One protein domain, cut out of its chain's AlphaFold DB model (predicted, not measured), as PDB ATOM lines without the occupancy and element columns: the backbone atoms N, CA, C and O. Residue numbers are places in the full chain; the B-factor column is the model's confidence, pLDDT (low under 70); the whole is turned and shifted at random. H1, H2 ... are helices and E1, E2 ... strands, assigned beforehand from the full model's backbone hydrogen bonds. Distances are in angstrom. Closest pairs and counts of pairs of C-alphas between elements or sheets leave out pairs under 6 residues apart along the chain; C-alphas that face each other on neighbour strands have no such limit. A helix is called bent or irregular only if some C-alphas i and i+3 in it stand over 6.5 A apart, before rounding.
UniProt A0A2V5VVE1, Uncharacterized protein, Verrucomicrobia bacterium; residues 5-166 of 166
ATOM      1  N   ALA A   5      18.675 143.601  35.455       94.19
ATOM      2  CA  ALA A   5      17.431 144.299  35.753       94.19
ATOM      3  C   ALA A   5      16.883 145.028  34.516       94.19
ATOM      4  O   ALA A   5      15.741 144.793  34.134       94.19
ATOM      5  N   GLU A   6      17.713 145.831  33.842       95.38
ATOM      6  CA  GLU A   6      17.321 146.534  32.609       95.38
ATOM      7  C   GLU A   6      16.946 145.558  31.486       95.38
ATOM      8  O   GLU A   6      16.068 145.843  30.672       95.38
ATOM      9  N   LEU A   7      17.620 144.405  31.406       96.50
ATOM     10  CA  LEU A   7      17.309 143.387  30.407       96.50
ATOM     11  C   LEU A   7      15.953 142.726  30.688       96.50
ATOM     12  O   LEU A   7      15.179 142.507  29.758       96.50
ATOM     13  N   LEU A   8      15.659 142.411  31.952       96.62
ATOM     14  CA  LEU A   8      14.374 141.838  32.355       96.62
ATOM     15  C   LEU A   8      13.224 142.830  32.198       96.62
ATOM     16  O   LEU A   8      12.143 142.420  31.787       96.62
ATOM     17  N   GLU A   9      13.453 144.114  32.470       95.56
ATOM     18  CA  GLU A   9      12.471 145.169  32.223       95.56
ATOM     19  C   GLU A   9      12.083 145.214  30.738       95.56
ATOM     20  O   GLU A   9      10.914 145.028  30.405       95.56
ATOM     21  N   GLN A  10      13.072 145.297  29.840       95.12
ATOM     22  CA  GLN A  10      12.847 145.244  28.388       95.12
ATOM     23  C   GLN A  10      12.171 143.940  27.938       95.12
ATOM     24  O   GLN A  10      11.375 143.926  27.000       95.12
ATOM     25  N   PHE A  11      12.494 142.819  28.583       95.06
ATOM     26  CA  PHE A  11      11.882 141.532  28.268       95.06
ATOM     27  C   PHE A  11      10.406 141.488  28.655       95.06
ATOM     28  O   PHE A  11       9.582 140.999  27.887       95.06
ATOM     29  N   VAL A  12      10.067 142.009  29.831       93.88
ATOM     30  CA  VAL A  12       8.693 142.072  30.337       93.88
ATOM     31  C   VAL A  12       7.827 143.001  29.487       93.88
ATOM     32  O   VAL A  12       6.659 142.698  29.259       93.88
ATOM     33  N   GLU A  13       8.392 144.076  28.937       91.75
ATOM     34  CA  GLU A  13       7.703 144.929  27.957       91.75
ATOM     35  C   GLU A  13       7.271 144.168  26.690       91.75
ATOM     36  O   GLU A  13       6.322 144.578  26.025       91.75
ATOM     37  N   CYS A  14       7.922 143.042  26.371       90.94
ATOM     38  CA  CYS A  14       7.570 142.195  25.230       90.94
ATOM     39  C   CYS A  14       6.396 141.240  25.507       90.94
ATOM     40  O   CYS A  14       6.019 140.486  24.610       90.94
ATOM     41  N   PHE A  15       5.866 141.186  26.733       90.00
ATOM     42  CA  PHE A  15       4.814 140.236  27.088       90.00
ATOM     43  C   PHE A  15       3.493 140.714  26.483       90.00
ATOM     44  O   PHE A  15       3.001 141.790  26.835       90.00
ATOM     45  N   ASP A  16       2.906 139.908  25.592       76.75
ATOM     46  CA  ASP A  16       1.590 140.206  25.029       76.75
ATOM     47  C   ASP A  16       0.565 140.329  26.169       76.75
ATOM     48  O   ASP A  16       0.320 139.381  26.924       76.75
ATOM     49  N   LYS A  17      -0.033 141.518  26.299       60.41
ATOM     50  CA  LYS A  17      -1.094 141.806  27.267       60.41
ATOM     51  C   LYS A  17      -2.406 141.227  26.735       60.41
ATOM     52  O   LYS A  17      -3.137 141.917  26.031       60.41
ATOM     53  N   PHE A  18      -2.683 139.955  27.005       53.31
ATOM     54  CA  PHE A  18      -4.030 139.411  26.811       53.31
ATOM     55  C   PHE A  18      -4.957 139.889  27.941       53.31
ATOM     56  O   PHE A  18      -4.495 140.117  29.058       53.31
ATOM     57  N   ASP A  19      -6.249 140.035  27.635       47.75
ATOM     58  CA  ASP A  19      -7.260 140.819  28.375       47.75
ATOM     59  C   ASP A  19      -7.489 140.486  29.870       47.75
ATOM     60  O   ASP A  19      -8.183 141.241  30.543       47.75
ATOM     61  N   ASP A  20      -6.888 139.437  30.444       54.47
ATOM     62  CA  ASP A  20      -7.234 138.966  31.798       54.47
ATOM     63  C   ASP A  20      -6.090 139.008  32.836       54.47
ATOM     64  O   ASP A  20      -6.245 138.498  33.951       54.47
ATOM     65  N   GLY A  21      -4.934 139.618  32.540       60.41
ATOM     66  CA  GLY A  21      -3.887 139.746  33.561       60.41
ATOM     67  C   GLY A  21      -2.764 140.729  33.260       60.41
ATOM     68  O   GLY A  21      -2.153 140.709  32.196       60.41
ATOM     69  N   GLU A  22      -2.442 141.559  34.252       77.25
ATOM     70  CA  GLU A  22      -1.306 142.476  34.189       77.25
ATOM     71  C   GLU A  22      -0.005 141.788  34.607       77.25
ATOM     72  O   GLU A  22       0.029 140.967  35.530       77.25
ATOM     73  N   VAL A  23       1.090 142.167  33.946       86.25
ATOM     74  CA  VAL A  23       2.429 141.863  34.444       86.25
ATOM     75  C   VAL A  23       2.761 142.873  35.534       86.25
ATOM     76  O   VAL A  23       2.807 144.073  35.277       86.25
ATOM     77  N   VAL A  24       2.984 142.393  36.756       89.25
ATOM     78  CA  VAL A  24       3.165 143.251  37.933       89.25
ATOM     79  C   VAL A  24       4.567 143.054  38.507       89.25
ATOM     80  O   VAL A  24       4.929 141.918  38.841       89.25
ATOM     81  N   PRO A  25       5.360 144.127  38.676       91.50
ATOM     82  CA  PRO A  25       6.591 144.070  39.448       91.50
ATOM     83  C   PRO A  25       6.282 143.674  40.890       91.50
ATOM     84  O   PRO A  25       5.484 144.312  41.580       91.50
ATOM     85  N   ARG A  26       6.909 142.604  41.365       89.75
ATOM     86  CA  ARG A  26       6.759 142.143  42.739       89.75
ATOM     87  C   ARG A  26       7.969 141.345  43.159       89.75
ATOM     88  O   ARG A  26       8.219 140.276  42.617       89.75
ATOM     89  N   HIS A  27       8.641 141.839  44.192       93.56
ATOM     90  CA  HIS A  27       9.757 141.137  44.798       93.56
ATOM     91  C   HIS A  27       9.279 139.980  45.686       93.56
ATOM     92  O   HIS A  27       8.298 140.091  46.426       93.56
ATOM     93  N   THR A  28       9.964 138.846  45.613       94.25
ATOM     94  CA  THR A  28       9.731 137.650  46.425       94.25
ATOM     95  C   THR A  28      11.058 136.977  46.694       94.25
ATOM     96  O   THR A  28      11.868 136.813  45.784       94.25
ATOM     97  N   ASP A  29      11.267 136.583  47.946       94.81
ATOM     98  CA  ASP A  29      12.509 135.957  48.373       94.81
ATOM     99  C   ASP A  29      12.736 134.623  47.639       94.81
ATOM    100  O   ASP A  29      11.906 133.712  47.687       94.81
ATOM    101  N   LEU A  30      13.891 134.506  46.983       95.38
ATOM    102  CA  LEU A  30      14.333 133.302  46.282       95.38
ATOM    103  C   LEU A  30      14.474 132.088  47.206       95.38
ATOM    104  O   LEU A  30      14.397 130.956  46.727       95.38
ATOM    105  N   SER A  31      14.638 132.284  48.519       95.50
ATOM    106  CA  SER A  31      14.650 131.184  49.493       95.50
ATOM    107  C   SER A  31      13.362 130.345  49.441       95.50
ATOM    108  O   SER A  31      13.402 129.130  49.653       95.50
ATOM    109  N   LEU A  32      12.241 130.953  49.031       95.94
ATOM    110  CA  LEU A  32      10.947 130.289  48.859       95.94
ATOM    111  C   LEU A  32      10.905 129.323  47.662       95.94
ATOM    112  O   LEU A  32       9.944 128.567  47.530       95.94
ATOM    113  N   LEU A  33      11.935 129.286  46.806       96.81
ATOM    114  CA  LEU A  33      12.086 128.248  45.777       96.81
ATOM    115  C   LEU A  33      12.623 126.927  46.336       96.81
ATOM    116  O   LEU A  33      12.590 125.923  45.625       96.81
ATOM    117  N   ALA A  34      13.091 126.872  47.588       96.94
ATOM    118  CA  ALA A  34      13.645 125.643  48.165       96.94
ATOM    119  C   ALA A  34      12.717 124.410  48.024       96.94
ATOM    120  O   ALA A  34      13.208 123.361  47.597       96.94
ATOM    121  N   PRO A  35      11.388 124.498  48.260       95.81
ATOM    122  CA  PRO A  35      10.477 123.370  48.043       95.81
ATOM    123  C   PRO A  35      10.316 122.974  46.569       95.81
ATOM    124  O   PRO A  35      10.020 121.816  46.270       95.81
ATOM    125  N   VAL A  36      10.497 123.921  45.643       96.62
ATOM    126  CA  VAL A  36      10.497 123.653  44.198       96.62
ATOM    127  C   VAL A  36      11.767 122.892  43.832       96.62
ATOM    128  O   VAL A  36      11.693 121.841  43.200       96.62
ATOM    129  N   TYR A  37      12.924 123.355  44.308       97.75
ATOM    130  CA  TYR A  37      14.214 122.717  44.043       97.75
ATOM    131  C   TYR A  37      14.368 121.330  44.646       97.75
ATOM    132  O   TYR A  37      15.059 120.508  44.058       97.75
ATOM    133  N   ALA A  38      13.659 121.021  45.729       97.12
ATOM    134  CA  ALA A  38      13.594 119.659  46.252       97.12
ATOM    135  C   ALA A  38      12.999 118.641  45.253       97.12
ATOM    136  O   ALA A  38      13.167 117.439  45.439       97.12
ATOM    137  N   LYS A  39      12.297 119.107  44.209       96.25
ATOM    138  CA  LYS A  39      11.640 118.272  43.190       96.25
ATOM    139  C   LYS A  39      12.287 118.362  41.806       96.25
ATOM    140  O   LYS A  39      11.865 117.642  40.907       96.25
ATOM    141  N   LEU A  40      13.252 119.260  41.608       97.06
ATOM    142  CA  LEU A  40      13.880 119.492  40.308       97.06
ATOM    143  C   LEU A  40      15.264 118.834  40.233       97.06
ATOM    144  O   LEU A  40      15.970 118.780  41.237       97.06
ATOM    145  N   PRO A  41      15.704 118.396  39.039       96.25
ATOM    146  CA  PRO A  41      17.040 117.836  38.847       96.25
ATOM    147  C   PRO A  41      18.154 118.887  38.995       96.25
ATOM    148  O   PRO A  41      19.318 118.529  39.152       96.25
ATOM    149  N   ALA A  42      17.818 120.180  38.929       96.56
ATOM    150  CA  ALA A  42      18.743 121.296  39.097       96.56
ATOM    151  C   ALA A  42      17.998 122.600  39.442       96.56
ATOM    152  O   ALA A  42      16.773 122.679  39.344       96.56
ATOM    153  N   ARG A  43      18.753 123.651  39.789       97.00
ATOM    154  CA  ARG A  43      18.226 125.021  39.931       97.00
ATOM    155  C   ARG A  43      17.842 125.638  38.589       97.00
ATOM    156  O   ARG A  43      18.351 125.221  37.553       97.00
ATOM    157  N   PHE A  44      17.008 126.671  38.574       98.06
ATOM    158  CA  PHE A  44      16.794 127.435  37.342       98.06
ATOM    159  C   PHE A  44      18.056 128.225  36.934       98.06
ATOM    160  O   PHE A  44      18.968 128.389  37.749       98.06
ATOM    161  N   PRO A  45      18.160 128.697  35.678       97.94
ATOM    162  CA  PRO A  45      19.162 129.695  35.310       97.94
ATOM    163  C   PRO A  45      19.015 130.977  36.147       97.94
ATOM    164  O   PRO A  45      17.881 131.399  36.389       97.94
ATOM    165  N   PRO A  46      20.114 131.651  36.538       97.25
ATOM    166  CA  PRO A  46      20.048 132.817  37.428       97.25
ATOM    167  C   PRO A  46      19.153 133.956  36.924       97.25
ATOM    168  O   PRO A  46      18.412 134.554  37.699       97.25
ATOM    169  N   LEU A  47      19.173 134.246  35.619       97.88
ATOM    170  CA  LEU A  47      18.325 135.296  35.043       97.88
ATOM    171  C   LEU A  47      16.831 134.919  35.097       97.88
ATOM    172  O   LEU A  47      15.980 135.784  35.285       97.88
ATOM    173  N   PHE A  48      16.505 133.626  35.000       98.12
ATOM    174  CA  PHE A  48      15.134 133.144  35.169       98.12
ATOM    175  C   PHE A  48      14.688 133.192  36.636       98.12
ATOM    176  O   PHE A  48      13.552 133.568  36.914       98.12
ATOM    177  N   GLU A  49      15.577 132.879  37.587       97.69
ATOM    178  CA  GLU A  49      15.308 133.086  39.018       97.69
ATOM    179  C   GLU A  49      14.992 134.560  39.310       97.69
ATOM    180  O   GLU A  49      14.009 134.855  39.988       97.69
ATOM    181  N   GLN A  50      15.773 135.490  38.751       97.62
ATOM    182  CA  GLN A  50      15.522 136.927  38.891       97.62
ATOM    183  C   GLN A  50      14.180 137.347  38.276       97.62
ATOM    184  O   GLN A  50      13.464 138.144  38.883       97.62
ATOM    185  N   LEU A  51      13.806 136.799  37.116       97.50
ATOM    186  CA  LEU A  51      12.496 137.042  36.511       97.50
ATOM    187  C   LEU A  51      11.365 136.565  37.437       97.50
ATOM    188  O   LEU A  51      10.463 137.339  37.754       97.50
ATOM    189  N   LEU A  52      11.444 135.323  37.932       96.62
ATOM    190  CA  LEU A  52      10.475 134.759  38.880       96.62
ATOM    191  C   LEU A  52      10.370 135.586  40.166       96.62
ATOM    192  O   LEU A  52       9.269 135.815  40.672       96.62
ATOM    193  N   ALA A  53      11.506 136.023  40.706       96.38
ATOM    194  CA  ALA A  53      11.567 136.752  41.964       96.38
ATOM    195  C   ALA A  53      11.003 138.164  41.872       96.38
ATOM    196  O   ALA A  53      10.510 138.644  42.884       96.38
ATOM    197  N   ASN A  54      11.081 138.822  40.713       96.50
ATOM    198  CA  ASN A  54      10.785 140.252  40.599       96.50
ATOM    199  C   ASN A  54       9.521 140.580  39.801       96.50
ATOM    200  O   ASN A  54       9.081 141.727  39.835       96.50
ATOM    201  N   TYR A  55       8.911 139.606  39.124       95.69
ATOM    202  CA  TYR A  55       7.715 139.836  38.317       95.69
ATOM    203  C   TYR A  55       6.647 138.784  38.578       95.69
ATOM    204  O   TYR A  55       6.933 137.663  39.000       95.69
ATOM    205  N   ARG A  56       5.392 139.148  38.330       93.69
ATOM    206  CA  ARG A  56       4.243 138.244  38.282       93.69
ATOM    207  C   ARG A  56       3.521 138.424  36.968       93.69
ATOM    208  O   ARG A  56       3.353 139.554  36.533       93.69
ATOM    209  N   TRP A  57       3.122 137.323  36.347       93.31
ATOM    210  CA  TRP A  57       2.480 137.323  35.039       93.31
ATOM    211  C   TRP A  57       1.456 136.179  34.932       93.31
ATOM    212  O   TRP A  57       1.641 135.130  35.568       93.31
ATOM    213  N   PRO A  58       0.373 136.366  34.152       91.00
ATOM    214  CA  PRO A  58      -0.513 135.275  33.734       91.00
ATOM    215  C   PRO A  58       0.210 134.362  32.726       91.00
ATOM    216  O   PRO A  58       1.426 134.411  32.608       91.00
ATOM    217  N   GLU A  59      -0.486 133.501  31.984       87.00
ATOM    218  CA  GLU A  59       0.150 132.887  30.809       87.00
ATOM    219  C   GLU A  59       0.384 133.984  29.759       87.00
ATOM    220  O   GLU A  59      -0.542 134.715  29.411       87.00
ATOM    221  N   VAL A  60       1.620 134.125  29.277       88.62
ATOM    222  CA  VAL A  60       1.985 135.165  28.301       88.62
ATOM    223  C   VAL A  60       2.547 134.539  27.043       88.62
ATOM    224  O   VAL A  60       3.285 133.547  27.095       88.62
ATOM    225  N   HIS A  61       2.204 135.132  25.904       87.88
ATOM    226  CA  HIS A  61       2.745 134.721  24.623       87.88
ATOM    227  C   HIS A  61       3.957 135.583  24.316       87.88
ATOM    228  O   HIS A  61       3.903 136.808  24.313       87.88
ATOM    229  N   LEU A  62       5.062 134.908  24.054       86.56
ATOM    230  CA  LEU A  62       6.209 135.467  23.375       86.56
ATOM    231  C   LEU A  62       6.215 134.821  22.003       86.56
ATOM    232  O   LEU A  62       5.945 133.631  21.873       86.56
ATOM    233  N   ARG A  63       6.551 135.570  20.959       81.88
ATOM    234  CA  ARG A  63       6.477 135.101  19.562       81.88
ATOM    235  C   ARG A  63       7.013 133.683  19.309       81.88
ATOM    236  O   ARG A  63       6.542 133.027  18.388       81.88
ATOM    237  N   ARG A  64       8.006 133.227  20.084       84.00
ATOM    238  CA  ARG A  64       8.623 131.893  19.978       84.00
ATOM    239  C   ARG A  64       8.079 130.857  20.976       84.00
ATOM    240  O   ARG A  64       8.247 129.664  20.735       84.00
ATOM    241  N   LEU A  65       7.466 131.271  22.086       91.12
ATOM    242  CA  LEU A  65       6.987 130.385  23.156       91.12
ATOM    243  C   LEU A  65       5.928 131.053  24.048       91.12
ATOM    244  O   LEU A  65       5.953 132.253  24.277       91.12
ATOM    245  N   ARG A  66       5.044 130.257  24.642       91.38
ATOM    246  CA  ARG A  66       4.206 130.671  25.772       91.38
ATOM    247  C   ARG A  66       4.956 130.409  27.072       91.38
ATOM    248  O   ARG A  66       5.397 129.278  27.286       91.38
ATOM    249  N   LEU A  67       5.138 131.418  27.921       92.94
ATOM    250  CA  LEU A  67       5.735 131.217  29.246       92.94
ATOM    251  C   LEU A  67       4.686 130.657  30.198       92.94
ATOM    252  O   LEU A  67       3.549 131.130  30.218       92.94
ATOM    253  N   LEU A  68       5.083 129.686  31.025       93.75
ATOM    254  CA  LEU A  68       4.224 129.236  32.116       93.75
ATOM    255  C   LEU A  68       3.948 130.405  33.080       93.75
ATOM    256  O   LEU A  68       4.839 131.232  33.304       93.75
ATOM    257  N   PRO A  69       2.738 130.483  33.658       93.44
ATOM    258  CA  PRO A  69       2.345 131.596  34.510       93.44
ATOM    259  C   PRO A  69       3.152 131.629  35.811       93.44
ATOM    260  O   PRO A  69       3.368 130.597  36.449       93.44
ATOM    261  N   ASN A  70       3.503 132.834  36.258       95.25
ATOM    262  CA  ASN A  70       3.992 133.097  37.610       95.25
ATOM    263  C   ASN A  70       2.990 134.020  38.319       95.25
ATOM    264  O   ASN A  70       3.186 135.237  38.364       95.25
ATOM    265  N   PRO A  71       1.869 133.475  38.815       92.00
ATOM    266  CA  PRO A  71       0.751 134.280  39.280       92.00
ATOM    267  C   PRO A  71       1.028 134.920  40.645       92.00
ATOM    268  O   PRO A  71       1.813 134.419  41.459       92.00
ATOM    269  N   SER A  72       0.323 136.018  40.925       85.44
ATOM    270  CA  SER A  72       0.379 136.725  42.206       85.44
ATOM    271  C   SER A  72      -0.023 135.816  43.370       85.44
ATOM    272  O   SER A  72      -1.195 135.610  43.662       85.44
ATOM    273  N   SER A  73       0.980 135.278  44.058       84.81
ATOM    274  CA  SER A  73       0.850 134.481  45.281       84.81
ATOM    275  C   SER A  73       1.950 134.881  46.275       84.81
ATOM    276  O   SER A  73       2.922 135.511  45.852       84.81
ATOM    277  N   PRO A  74       1.796 134.653  47.592       84.12
ATOM    278  CA  PRO A  74       2.808 135.035  48.583       84.12
ATOM    279  C   PRO A  74       4.201 134.434  48.337       84.12
ATOM    280  O   PRO A  74       5.187 135.080  48.676       84.12
ATOM    281  N   GLY A  75       4.276 133.254  47.716       91.25
ATOM    282  CA  GLY A  75       5.518 132.586  47.342       91.25
ATOM    283  C   GLY A  75       5.504 132.101  45.891       91.25
ATOM    284  O   GLY A  75       5.113 132.833  44.977       91.25
ATOM    285  N   PHE A  76       5.962 130.863  45.693       95.00
ATOM    286  CA  PHE A  76       6.056 130.196  44.389       95.00
ATOM    287  C   PHE A  76       5.148 128.966  44.279       95.00
ATOM    288  O   PHE A  76       5.280 128.179  43.346       95.00
ATOM    289  N   GLU A  77       4.211 128.767  45.206       93.62
ATOM    290  CA  GLU A  77       3.358 127.577  45.263       93.62
ATOM    291  C   GLU A  77       2.449 127.466  44.039       93.62
ATOM    292  O   GLU A  77       2.232 126.374  43.511       93.62
ATOM    293  N   ALA A  78       1.914 128.596  43.575       92.75
ATOM    294  CA  ALA A  78       1.046 128.633  42.406       92.75
ATOM    295  C   ALA A  78       1.833 128.409  41.103       92.75
ATOM    296  O   ALA A  78       1.389 127.632  40.258       92.75
ATOM    297  N   PHE A  79       3.034 128.990  40.988       94.62
ATOM    298  CA  PHE A  79       3.980 128.675  39.911       94.62
ATOM    299  C   PHE A  79       4.343 127.181  39.916       94.62
ATOM    300  O   PHE A  79       4.223 126.504  38.898       94.62
ATOM    301  N   ALA A  80       4.696 126.632  41.083       95.00
ATOM    302  CA  ALA A  80       5.033 125.223  41.243       95.00
ATOM    303  C   ALA A  80       3.866 124.308  40.851       95.00
ATOM    304  O   ALA A  80       4.072 123.290  40.198       95.00
ATOM    305  N   ARG A  81       2.624 124.665  41.199       93.94
ATOM    306  CA  ARG A  81       1.442 123.900  40.782       93.94
ATOM    307  C   ARG A  81       1.320 123.830  39.262       93.94
ATOM    308  O   ARG A  81       1.031 122.754  38.757       93.94
ATOM    309  N   GLY A  82       1.567 124.938  38.559       91.81
ATOM    310  CA  GLY A  82       1.591 124.965  37.094       91.81
ATOM    311  C   GLY A  82       2.735 124.128  36.517       91.81
ATOM    312  O   GLY A  82       2.517 123.320  35.619       91.81
ATOM    313  N   LEU A  83       3.933 124.255  37.092       93.75
ATOM    314  CA  LEU A  83       5.126 123.504  36.692       93.75
ATOM    315  C   LEU A  83       4.945 121.983  36.814       93.75
ATOM    316  O   LEU A  83       5.409 121.244  35.955       93.75
ATOM    317  N   PHE A  84       4.274 121.518  37.871       95.31
ATOM    318  CA  PHE A  84       4.048 120.097  38.152       95.31
ATOM    319  C   PHE A  84       2.625 119.632  37.792       95.31
ATOM    320  O   PHE A  84       2.186 118.592  38.278       95.31
ATOM    321  N   GLN A  85       1.863 120.376  36.987       92.25
ATOM    322  CA  GLN A  85       0.458 120.034  36.725       92.25
ATOM    323  C   GLN A  85       0.310 118.715  35.949       92.25
ATOM    324  O   GLN A  85      -0.549 117.895  36.270       92.25
ATOM    325  N   ASP A  86       1.156 118.501  34.944       90.75
ATOM    326  CA  ASP A  86       1.117 117.326  34.076       90.75
ATOM    327  C   ASP A  86       2.112 116.270  34.557       90.75
ATOM    328  O   ASP A  86       3.268 116.238  34.141       90.75
ATOM    329  N   GLN A  87       1.671 115.411  35.473       88.25
ATOM    330  CA  GLN A  87       2.539 114.407  36.097       88.25
ATOM    331  C   GLN A  87       3.133 113.414  35.086       88.25
ATOM    332  O   GLN A  87       4.261 112.960  35.277       88.25
ATOM    333  N   GLY A  88       2.402 113.101  34.008       88.62
ATOM    334  CA  GLY A  88       2.868 112.186  32.966       88.62
ATOM    335  C   GLY A  88       4.027 112.782  32.176       88.62
ATOM    336  O   GLY A  88       5.073 112.150  32.037       88.62
ATOM    337  N   LEU A  89       3.876 114.027  31.718       93.06
ATOM    338  CA  LEU A  89       4.936 114.717  30.990       93.06
ATOM    339  C   LEU A  89       6.108 115.078  31.910       93.06
ATOM    340  O   LEU A  89       7.261 114.769  31.612       93.06
ATOM    341  N   VAL A  90       5.817 115.720  33.040       94.50
ATOM    342  CA  VAL A  90       6.830 116.257  33.955       94.50
ATOM    343  C   VAL A  90       7.700 115.144  34.526       94.50
ATOM    344  O   VAL A  90       8.915 115.308  34.585       94.50
ATOM    345  N   GLY A  91       7.126 113.988  34.874       95.25
ATOM    346  CA  GLY A  91       7.904 112.843  35.351       95.25
ATOM    347  C   GLY A  91       8.982 112.409  34.350       95.25
ATOM    348  O   GLY A  91      10.145 112.251  34.726       95.25
ATOM    349  N   VAL A  92       8.621 112.297  33.067       96.38
ATOM    350  CA  VAL A  92       9.556 111.929  31.991       96.38
ATOM    351  C   VAL A  92      10.601 113.026  31.773       96.38
ATOM    352  O   VAL A  92      11.790 112.729  31.680       96.38
ATOM    353  N   LEU A  93      10.195 114.298  31.737       97.31
ATOM    354  CA  LEU A  93      11.127 115.416  31.554       97.31
ATOM    355  C   LEU A  93      12.185 115.468  32.664       97.31
ATOM    356  O   LEU A  93      13.382 115.496  32.371       97.31
ATOM    357  N   LEU A  94      11.758 115.421  33.929       97.06
ATOM    358  CA  LEU A  94      12.659 115.530  35.078       97.06
ATOM    359  C   LEU A  94      13.607 114.332  35.178       97.06
ATOM    360  O   LEU A  94      14.791 114.531  35.454       97.06
ATOM    361  N   ALA A  95      13.127 113.116  34.888       96.12
ATOM    362  CA  ALA A  95      13.962 111.911  34.858       96.12
ATOM    363  C   ALA A  95      15.111 112.008  33.840       96.12
ATOM    364  O   ALA A  95      16.166 111.406  34.027       96.12
ATOM    365  N   HIS A  96      14.926 112.806  32.787       97.00
ATOM    366  CA  HIS A  96      15.932 113.074  31.765       97.00
ATOM    367  C   HIS A  96      16.649 114.425  31.936       97.00
ATOM    368  O   HIS A  96      17.409 114.829  31.063       97.00
ATOM    369  N   GLY A  97      16.451 115.125  33.058       97.44
ATOM    370  CA  GLY A  97      17.142 116.384  33.346       97.44
ATOM    371  C   GLY A  97      16.594 117.603  32.596       97.44
ATOM    372  O   GLY A  97      17.305 118.600  32.458       97.44
ATOM    373  N   PHE A  98      15.345 117.566  32.139       98.31
ATOM    374  CA  PHE A  98      14.674 118.704  31.513       98.31
ATOM    375  C   PHE A  98      13.699 119.366  32.480       98.31
ATOM    376  O   PHE A  98      12.883 118.701  33.113       98.31
ATOM    377  N   ILE A  99      13.771 120.693  32.585       98.00
ATOM    378  CA  ILE A  99      12.888 121.486  33.446       98.00
ATOM    379  C   ILE A  99      12.032 122.380  32.553       98.00
ATOM    380  O   ILE A  99      12.547 123.325  31.955       98.00
ATOM    381  N   GLN A 100      10.738 122.082  32.444       96.94
ATOM    382  CA  GLN A 100       9.811 122.883  31.646       96.94
ATOM    383  C   GLN A 100       9.646 124.288  32.240       96.94
ATOM    384  O   GLN A 100       9.526 124.445  33.447       96.94
ATOM    385  N   PHE A 101       9.599 125.317  31.399       96.25
ATOM    386  CA  PHE A 101       9.216 126.675  31.816       96.25
ATOM    387  C   PHE A 101       8.305 127.380  30.801       96.25
ATOM    388  O   PHE A 101       7.804 128.475  31.061       96.25
ATOM    389  N   GLY A 102       8.056 126.745  29.656       94.38
ATOM    390  CA  GLY A 102       7.154 127.248  28.634       94.38
ATOM    391  C   GLY A 102       6.596 126.147  27.741       94.38
ATOM    392  O   GLY A 102       6.799 124.949  27.971       94.38
ATOM    393  N   ARG A 103       5.875 126.571  26.706       93.25
ATOM    394  CA  ARG A 103       5.246 125.728  25.682       93.25
ATOM    395  C   ARG A 103       5.449 126.353  24.306       93.25
ATOM    396  O   ARG A 103       5.530 127.574  24.197       93.25
ATOM    397  N   ALA A 104       5.544 125.544  23.260       91.44
ATOM    398  CA  ALA A 104       5.613 126.069  21.898       91.44
ATOM    399  C   ALA A 104       4.312 126.818  21.527       91.44
ATOM    400  O   ALA A 104       3.248 126.498  22.052       91.44
ATOM    401  N   VAL A 105       4.390 127.847  20.674       84.50
ATOM    402  CA  VAL A 105       3.230 128.688  20.286       84.50
ATOM    403  C   VAL A 105       2.388 128.108  19.146       84.50
ATOM    404  O   VAL A 105       1.269 128.564  18.916       84.50
ATOM    405  N   ASP A 106       2.901 127.123  18.415       74.88
ATOM    406  CA  ASP A 106       2.315 126.608  17.180       74.88
ATOM    407  C   ASP A 106       1.130 125.657  17.425       74.88
ATOM    408  O   ASP A 106       1.289 124.466  17.663       74.88
ATOM    409  N   GLY A 107      -0.095 126.182  17.301       59.97
ATOM    410  CA  GLY A 107      -1.329 125.389  17.210       59.97
ATOM    411  C   GLY A 107      -1.608 124.477  18.415       59.97
ATOM    412  O   GLY A 107      -1.271 124.803  19.552       59.97
ATOM    413  N   ALA A 108      -2.240 123.323  18.157       57.06
ATOM    414  CA  ALA A 108      -2.598 122.300  19.152       57.06
ATOM    415  C   ALA A 108      -1.386 121.562  19.768       57.06
ATOM    416  O   ALA A 108      -1.557 120.548  20.443       57.06
ATOM    417  N   ILE A 109      -0.159 122.027  19.510       67.12
ATOM    418  CA  ILE A 109       1.064 121.334  19.898       67.12
ATOM    419  C   ILE A 109       1.417 121.700  21.345       67.12
ATOM    420  O   ILE A 109       1.695 122.850  21.685       67.12
ATOM    421  N   TYR A 110       1.422 120.684  22.206       79.12
ATOM    422  CA  TYR A 110       1.719 120.777  23.637       79.12
ATOM    423  C   TYR A 110       3.224 120.609  23.944       79.12
ATOM    424  O   TYR A 110       3.617 120.240  25.047       79.12
ATOM    425  N   ASP A 111       4.091 120.865  22.961       93.69
ATOM    426  CA  ASP A 111       5.536 120.659  23.090       93.69
ATOM    427  C   ASP A 111       6.119 121.517  24.225       93.69
ATOM    428  O   ASP A 111       6.000 122.751  24.190       93.69
ATOM    429  N   PRO A 112       6.768 120.904  25.232       95.56
ATOM    430  CA  PRO A 112       7.359 121.652  26.324       95.56
ATOM    431  C   PRO A 112       8.632 122.369  25.868       95.56
ATOM    432  O   PRO A 112       9.501 121.795  25.201       95.56
ATOM    433  N   ILE A 113       8.762 123.623  26.299       96.62
ATOM    434  CA  ILE A 113      10.017 124.368  26.249       96.62
ATOM    435  C   ILE A 113      10.710 124.209  27.594       96.62
ATOM    436  O   ILE A 113      10.138 124.532  28.640       96.62
ATOM    437  N   CYS A 114      11.926 123.676  27.556       98.12
ATOM    438  CA  CYS A 114      12.655 123.239  28.734       98.12
ATOM    439  C   CYS A 114      14.045 123.857  28.811       98.12
ATOM    440  O   CYS A 114      14.695 124.112  27.799       98.12
ATOM    441  N   PHE A 115      14.526 123.990  30.038       98.56
ATOM    442  CA  PHE A 115      15.943 124.065  30.343       98.56
ATOM    443  C   PHE A 115      16.556 122.666  30.289       98.56
ATOM    444  O   PHE A 115      16.078 121.755  30.969       98.56
ATOM    445  N   ASP A 116      17.621 122.500  29.510       98.38
ATOM    446  CA  ASP A 116      18.421 121.277  29.480       98.38
ATOM    447  C   ASP A 116      19.471 121.309  30.597       98.38
ATOM    448  O   ASP A 116      20.602 121.771  30.421       98.38
ATOM    449  N   SER A 117      19.085 120.849  31.787       97.50
ATOM    450  CA  SER A 117      19.942 120.955  32.969       97.50
ATOM    451  C   SER A 117      21.168 120.042  32.930       97.50
ATOM    452  O   SER A 117      22.128 120.306  33.656       97.50
ATOM    453  N   GLN A 118      21.177 119.023  32.063       96.88
ATOM    454  CA  GLN A 118      22.334 118.146  31.866       96.88
ATOM    455  C   GLN A 118      23.470 118.871  31.140       96.88
ATOM    456  O   GLN A 118      24.641 118.597  31.392       96.88
ATOM    457  N   ARG A 119      23.138 119.844  30.282       97.06
ATOM    458  CA  ARG A 119      24.101 120.702  29.572       97.06
ATOM    459  C   ARG A 119      24.350 122.037  30.286       97.06
ATOM    460  O   ARG A 119      24.607 123.056  29.640       97.06
ATOM    461  N   ARG A 120      24.279 122.052  31.622       95.69
ATOM    462  CA  ARG A 120      24.539 123.252  32.430       95.69
ATOM    463  C   ARG A 120      25.972 123.746  32.263       95.69
ATOM    464  O   ARG A 120      26.931 122.988  32.378       95.69
ATOM    465  N   ARG A 121      26.104 125.046  32.023       92.94
ATOM    466  CA  ARG A 121      27.374 125.748  31.833       92.94
ATOM    467  C   ARG A 121      27.895 126.310  33.156       92.94
ATOM    468  O   ARG A 121      27.165 126.440  34.143       92.94
ATOM    469  N   HIS A 122      29.162 126.715  33.150       84.75
ATOM    470  CA  HIS A 122      29.724 127.522  34.228       84.75
ATOM    471  C   HIS A 122      28.910 128.820  34.390       84.75
ATOM    472  O   HIS A 122      28.575 129.463  33.399       84.75
ATOM    473  N   GLY A 123      28.559 129.184  35.625       86.94
ATOM    474  CA  GLY A 123      27.639 130.297  35.910       86.94
ATOM    475  C   GLY A 123      26.160 129.899  36.002       86.94
ATOM    476  O   GLY A 123      25.330 130.728  36.354       86.94
ATOM    477  N   GLY A 124      25.823 128.630  35.756       91.19
ATOM    478  CA  GLY A 124      24.510 128.077  36.082       91.19
ATOM    479  C   GLY A 124      23.444 128.217  34.995       91.19
ATOM    480  O   GLY A 124      22.326 127.772  35.229       91.19
ATOM    481  N   ASP A 125      23.759 128.768  33.826       95.12
ATOM    482  CA  ASP A 125      22.839 128.789  32.681       95.12
ATOM    483  C   ASP A 125      22.863 127.459  31.905       95.12
ATOM    484  O   ASP A 125      23.769 126.634  32.068       95.12
ATOM    485  N   CYS A 126      21.869 127.236  31.056       97.19
ATOM    486  CA  CYS A 126      21.745 126.032  30.245       97.19
ATOM    487  C   CYS A 126      20.941 126.289  28.961       97.19
ATOM    488  O   CYS A 126      20.136 127.222  28.922       97.19
ATOM    489  N   PRO A 127      21.113 125.444  27.926       98.19
ATOM    490  CA  PRO A 127      20.348 125.561  26.693       98.19
ATOM    491  C   PRO A 127      18.838 125.524  26.924       98.19
ATOM    492  O   PRO A 127      18.333 124.776  27.768       98.19
ATOM    493  N   VAL A 128      18.126 126.304  26.117       98.19
ATOM    494  CA  VAL A 128      16.669 126.295  26.028       98.19
ATOM    495  C   VAL A 128      16.275 125.461  24.820       98.19
ATOM    496  O   VAL A 128      16.655 125.765  23.689       98.19
ATOM    497  N   VAL A 129      15.488 124.417  25.050       97.81
ATOM    498  CA  VAL A 129      15.126 123.432  24.027       97.81
ATOM    499  C   VAL A 129      13.623 123.244  23.925       97.81
ATOM    500  O   VAL A 129      12.902 123.354  24.913       97.81
ATOM    501  N   ARG A 130      13.156 122.900  22.726       96.44
ATOM    502  CA  ARG A 130      11.808 122.381  22.481       96.44
ATOM    503  C   ARG A 130      11.875 120.868  22.355       96.44
ATOM    504  O   ARG A 130      12.669 120.349  21.565       96.44
ATOM    505  N   LEU A 131      11.013 120.168  23.079       95.88
ATOM    506  CA  LEU A 131      10.906 118.712  23.020       95.88
ATOM    507  C   LEU A 131       9.543 118.302  22.467       95.88
ATOM    508  O   LEU A 131       8.567 119.029  22.615       95.88
ATOM    509  N   ASN A 132       9.474 117.132  21.840       93.50
ATOM    510  CA  ASN A 132       8.221 116.593  21.323       93.50
ATOM    511  C   ASN A 132       7.413 115.943  22.459       93.50
ATOM    512  O   ASN A 132       7.862 114.955  23.049       93.50
ATOM    513  N   HIS A 133       6.225 116.476  22.749       91.62
ATOM    514  CA  HIS A 133       5.394 115.996  23.861       91.62
ATOM    515  C   HIS A 133       4.852 114.576  23.643       91.62
ATOM    516  O   HIS A 133       4.806 113.799  24.593       91.62
ATOM    517  N   GLU A 134       4.495 114.198  22.412       90.12
ATOM    518  CA  GLU A 134       3.986 112.851  22.106       90.12
ATOM    519  C   GLU A 134       5.024 111.768  22.412       90.12
ATOM    520  O   GLU A 134       4.700 110.735  22.989       90.12
ATOM    521  N   SER A 135       6.296 112.006  22.079       87.94
ATOM    522  CA  SER A 135       7.385 111.075  22.397       87.94
ATOM    523  C   SER A 135       7.534 110.882  23.907       87.94
ATOM    524  O   SER A 135       7.742 109.754  24.362       87.94
ATOM    525  N   ALA A 136       7.377 111.958  24.683       87.81
ATOM    526  CA  ALA A 136       7.446 111.895  26.135       87.81
ATOM    527  C   ALA A 136       6.229 111.163  26.726       87.81
ATOM    528  O   ALA A 136       6.407 110.236  27.508       87.81
ATOM    529  N   LEU A 137       5.012 111.513  26.304       88.25
ATOM    530  CA  LEU A 137       3.769 110.964  26.856       88.25
ATOM    531  C   LEU A 137       3.481 109.526  26.410       88.25
ATOM    532  O   LEU A 137       3.076 108.703  27.226       88.25
ATOM    533  N   LEU A 138       3.678 109.207  25.128       88.19
ATOM    534  CA  LEU A 138       3.304 107.905  24.565       88.19
ATOM    535  C   LEU A 138       4.420 106.867  24.690       88.19
ATOM    536  O   LEU A 138       4.139 105.682  24.833       88.19
ATOM    537  N   ASN A 139       5.683 107.303  24.635       86.19
ATOM    538  CA  ASN A 139       6.833 106.397  24.574       86.19
ATOM    539  C   ASN A 139       7.792 106.536  25.760       86.19
ATOM    540  O   ASN A 139       8.791 105.818  25.788       86.19
ATOM    541  N   SER A 140       7.538 107.452  26.707       90.06
ATOM    542  CA  SER A 140       8.473 107.768  27.801       90.06
ATOM    543  C   SER A 140       9.891 108.066  27.292       90.06
ATOM    544  O   SER A 140      10.883 107.629  27.872       90.06
ATOM    545  N   ARG A 141      10.000 108.763  26.149       91.38
ATOM    546  CA  ARG A 141      11.274 109.093  25.494       91.38
ATOM    547  C   ARG A 141      11.386 110.580  25.222       91.38
ATOM    548  O   ARG A 141      10.430 111.226  24.806       91.38
ATOM    549  N   ILE A 142      12.602 111.095  25.340       94.81
ATOM    550  CA  ILE A 142      12.915 112.458  24.922       94.81
ATOM    551  C   ILE A 142      13.275 112.480  23.441       94.81
ATOM    552  O   ILE A 142      14.165 111.761  22.988       94.81
ATOM    553  N   LYS A 143      12.604 113.357  22.697       95.44
ATOM    554  CA  LYS A 143      12.956 113.704  21.322       95.44
ATOM    555  C   LYS A 143      13.100 115.218  21.221       95.44
ATOM    556  O   LYS A 143      12.116 115.944  21.369       95.44
ATOM    557  N   LEU A 144      14.327 115.674  20.980       95.69
ATOM    558  CA  LEU A 144      14.628 117.078  20.714       95.69
ATOM    559  C   LEU A 144      13.994 117.486  19.381       95.69
ATOM    560  O   LEU A 144      14.219 116.831  18.364       95.69
ATOM    561  N   VAL A 145      13.206 118.558  19.394       95.12
ATOM    562  CA  VAL A 145      12.681 119.184  18.174       95.12
ATOM    563  C   VAL A 145      13.676 120.223  17.683       95.12
ATOM    564  O   VAL A 145      14.089 120.186  16.530       95.12
ATOM    565  N   THR A 146      14.076 121.140  18.566       95.25
ATOM    566  CA  THR A 146      15.064 122.177  18.261       95.25
ATOM    567  C   THR A 146      15.672 122.760  19.538       95.25
ATOM    568  O   THR A 146      15.066 122.702  20.610       95.25
ATOM    569  N   GLU A 147      16.855 123.353  19.415       97.19
ATOM    570  CA  GLU A 147      17.415 124.266  20.411       97.19
ATOM    571  C   GLU A 147      16.990 125.696  20.048       97.19
ATOM    572  O   GLU A 147      17.219 126.152  18.931       97.19
ATOM    573  N   LEU A 148      16.329 126.391  20.976       95.88
ATOM    574  CA  LEU A 148      15.844 127.759  20.765       95.88
ATOM    575  C   LEU A 148      16.906 128.808  21.098       95.88
ATOM    576  O   LEU A 148      16.916 129.878  20.494       95.88
ATOM    577  N   ALA A 149      17.752 128.517  22.086       97.19
ATOM    578  CA  ALA A 149      18.811 129.401  22.545       97.19
ATOM    579  C   ALA A 149      19.862 128.620  23.343       97.19
ATOM    580  O   ALA A 149      19.547 127.636  24.016       97.19
ATOM    581  N   SER A 150      21.105 129.100  23.329       96.81
ATOM    582  CA  SER A 150      22.204 128.505  24.099       96.81
ATOM    583  C   SER A 150      22.140 128.799  25.605       96.81
ATOM    584  O   SER A 150      22.754 128.058  26.382       96.81
ATOM    585  N   THR A 151      21.412 129.846  26.002       97.19
ATOM    586  CA  THR A 151      21.155 130.279  27.386       97.19
ATOM    587  C   THR A 151      19.775 130.937  27.509       97.19
ATOM    588  O   THR A 151      19.186 131.344  26.502       97.19
ATOM    589  N   PHE A 152      19.258 131.103  28.734       97.25
ATOM    590  CA  PHE A 152      18.041 131.904  28.943       97.25
ATOM    591  C   PHE A 152      18.260 133.379  28.581       97.25
ATOM    592  O   PHE A 152      17.362 134.017  28.039       97.25
ATOM    593  N   ARG A 153      19.464 133.917  28.816       96.81
ATOM    594  CA  ARG A 153      19.800 135.282  28.391       96.81
ATOM    595  C   ARG A 153      19.700 135.453  26.878       96.81
ATOM    596  O   ARG A 153      19.078 136.412  26.439       96.81
ATOM    597  N   ASP A 154      20.246 134.524  26.097       96.62
ATOM    598  CA  ASP A 154      20.187 134.597  24.630       96.62
ATOM    599  C   ASP A 154      18.734 134.537  24.129       96.62
ATOM    600  O   ASP A 154      18.362 135.224  23.174       96.62
ATOM    601  N   LEU A 155      17.881 133.755  24.801       96.56
ATOM    602  CA  LEU A 155      16.445 133.716  24.520       96.56
ATOM    603  C   LEU A 155      15.775 135.068  24.796       96.56
ATOM    604  O   LEU A 155      14.999 135.549  23.973       96.56
ATOM    605  N   VAL A 156      16.077 135.679  25.943       96.25
ATOM    606  CA  VAL A 156      15.557 136.996  26.325       96.25
ATOM    607  C   VAL A 156      15.995 138.061  25.318       96.25
ATOM    608  O   VAL A 156      15.151 138.761  24.760       96.25
ATOM    609  N   THR A 157      17.297 138.146  25.031       96.00
ATOM    610  CA  THR A 157      17.862 139.126  24.096       96.00
ATOM    611  C   THR A 157      17.257 138.983  22.703       96.00
ATOM    612  O   THR A 157      16.749 139.964  22.165       96.00
ATOM    613  N   SER A 158      17.212 137.765  22.156       95.19
ATOM    614  CA  SER A 158      16.637 137.546  20.821       95.19
ATOM    615  C   SER A 158      15.129 137.813  20.763       95.19
ATOM    616  O   SER A 158      14.627 138.240  19.728       95.19
ATOM    617  N   THR A 159      14.396 137.622  21.865       93.69
ATOM    618  CA  THR A 159      12.969 137.983  21.932       93.69
ATOM    619  C   THR A 159      12.776 139.499  21.858       93.69
ATOM    620  O   THR A 159      11.912 139.966  21.116       93.69
ATOM    621  N   ILE A 160      13.594 140.272  22.579       94.50
ATOM    622  CA  ILE A 160      13.548 141.742  22.546       94.50
ATOM    623  C   ILE A 160      13.894 142.263  21.145       94.50
ATOM    624  O   ILE A 160      13.207 143.137  20.613       94.50
ATOM    625  N   GLU A 161      14.940 141.714  20.526       93.62
ATOM    626  CA  GLU A 161      15.348 142.059  19.160       93.62
ATOM    627  C   GLU A 161      14.245 141.748  18.139       93.62
ATOM    628  O   GLU A 161      13.917 142.598  17.311       93.62
ATOM    629  N   ASP A 162      13.607 140.577  18.241       89.75
ATOM    630  CA  ASP A 162      12.502 140.180  17.364       89.75
ATOM    631  C   ASP A 162      11.311 141.144  17.442       89.75
ATOM    632  O   ASP A 162      10.626 141.355  16.436       89.75
ATOM    633  N   VAL A 163      11.002 141.676  18.629       86.88
ATOM    634  CA  VAL A 163       9.913 142.649  18.821       86.88
ATOM    635  C   VAL A 163      10.293 144.011  18.244       86.88
ATOM    636  O   VAL A 163       9.473 144.611  17.559       86.88
ATOM    637  N   ARG A 164      11.535 144.467  18.452       86.31
ATOM    638  CA  ARG A 164      12.035 145.766  17.961       86.31
ATOM    639  C   ARG A 164      12.254 145.834  16.449       86.31
ATOM    640  O   ARG A 164      12.284 146.927  15.898       86.31
ATOM    641  N   ALA A 165      12.463 144.696  15.790       82.69
ATOM    642  CA  ALA A 165      12.673 144.626  14.342       82.69
ATOM    643  C   ALA A 165      11.373 144.694  13.513       82.69
ATOM    644  O   ALA A 165      11.433 144.614  12.285       82.69
ATOM    645  N   LYS A 166      10.210 144.786  14.168       63.44
ATOM    646  CA  LYS A 166       8.899 145.005  13.546       63.44
ATOM    647  C   LYS A 166       8.497 146.469  13.625       63.44
ATOM    648  O   LYS A 166       7.826 146.906  12.666       63.44
TER     649      LYS A 166
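AT A GLANCE: This is residues 5 to 166 of the 166 residues of an uncharacterized protein of Verrucomicrobia bacterium (UniProt A0A2V5VVE1). A small, strongly twisted sheet of six strands makes the core, with helices on both of its faces: H5 covers E3 and E4 on one face, and H7 packs along the edge strand E6 on the other. H1 packs on H7, H6 packs on H5 at one end of the sheet, and H2, H3 and H4 lie round the remaining side, H2 off the sheet altogether. The printed part has 162 residues with seven named helices and six named strands, in the order H1 H2 H3 E1 E2 H4 H5 E3 E4 E5 H6 E6 H7. The sheet runs E1 E2 E3 E4 E5 E6, all antiparallel, and the class is mixed, helices and strands. The whole is compact and rounded, with a radius of gyration of the C-alphas of 14.9 A and spans of 40 by 38 by 36 A.

IN THESE COORDINATES: H1, residues 5 to 13, begins with C-alpha 5 at (17.431, 144.299, 35.753) and is 12.5 A long. H2 is residues 30 to 37 and only just irregular, with C-alphas 32 and 35 being 7.0 A apart. H3, residues 46 to 54, is 12.3 A long. The short strands E1, residues 60 to 62, and E2, residues 65 to 67, come next. H4 is residues 77 to 83, and H5, residues 87 to 95, is 11.8 A long. E3, residues 98 to 104, is the longest strand by residues, at 15.1 A from C-alpha 98 at (14.674, 118.704, 31.513). E4 is residues 112 to 116, E5 residues 128 to 131, and H6 residues 133 to 139. E6, residues 144 to 149, is 13.1 A long. H7, residues 152 to 164, is the longest helix by residues at 18.7 A and ends with C-alpha 164 at (12.035, 145.766, 17.961).

HOW THE PARTS SIT: E3, E4 and E5 form a meander, each strand the antiparallel neighbour of the one before. In the hairpin of E3 and E4, N 115 and O 99 are 2.8 A apart, within hydrogen-bond range. In the hairpin of E4 and E5, N 114 and O 129 are 2.8 A apart. E5 and the edge strand E6 have N 130 and O 146 at 2.9 A. E2 and E3 have N 66 and O 103 at 2.8 A, and the hairpin of E1 and E2 has N 62 and O 65 at 2.8 A. H5 is on the sheet at a height of 9.2 A, over E4 and only just over E3, which has 3 of its C-alphas; it runs along the strands, at 18 degrees to E4 on the local plane. H7 is on the opposite face at a height of 7.3 A. H5 and H6 touch, about perpendicular at 88 degrees, closest at the C-alphas of Leu 89 and Leu 137, 5.7 A. H6 only grazes the sheet with residues 133 to 136, and H4 only grazes it with residues 79 to 83. H7 touches H1 with residues 156 to 160 alone, closest at the C-alphas of Phe 11 and Ile 160, 6.0 A, at a steep tilt of 51 degrees, the same way. H3 and H7 only just touch, only at their ends, with 3 pairs of C-alphas within 8 A; the closest are those of Leu 47 and Arg 153, 6.8 A. H2 is close to but not clearly touching H3, with the C-alphas of Leu 30 and Ala 53 at 6.2 A, and likewise H4, with those of Val 36 and Ala 80 at 6.4 A. In H1, H3, H4, H6 and H7 every O i to N i+4 pair is within hydrogen-bond range; H5 has 4 of 5, and H2 has 1 of 4, beside 4 of 5 O i to N i+3 pairs.

THE WHOLE: The two C-alphas farthest apart are those of Glu 6 and Asn 139, 42.3 A. The printed part has no cut and ends at residue 166, the chain's last residue. The links from H1 to H2, 16 residues, and from E4 to E5, 11 residues, are long. The mean pLDDT of the printed part is 91.3; residues 17 to 21, residues 107 to 109 and residue 166 are under 70.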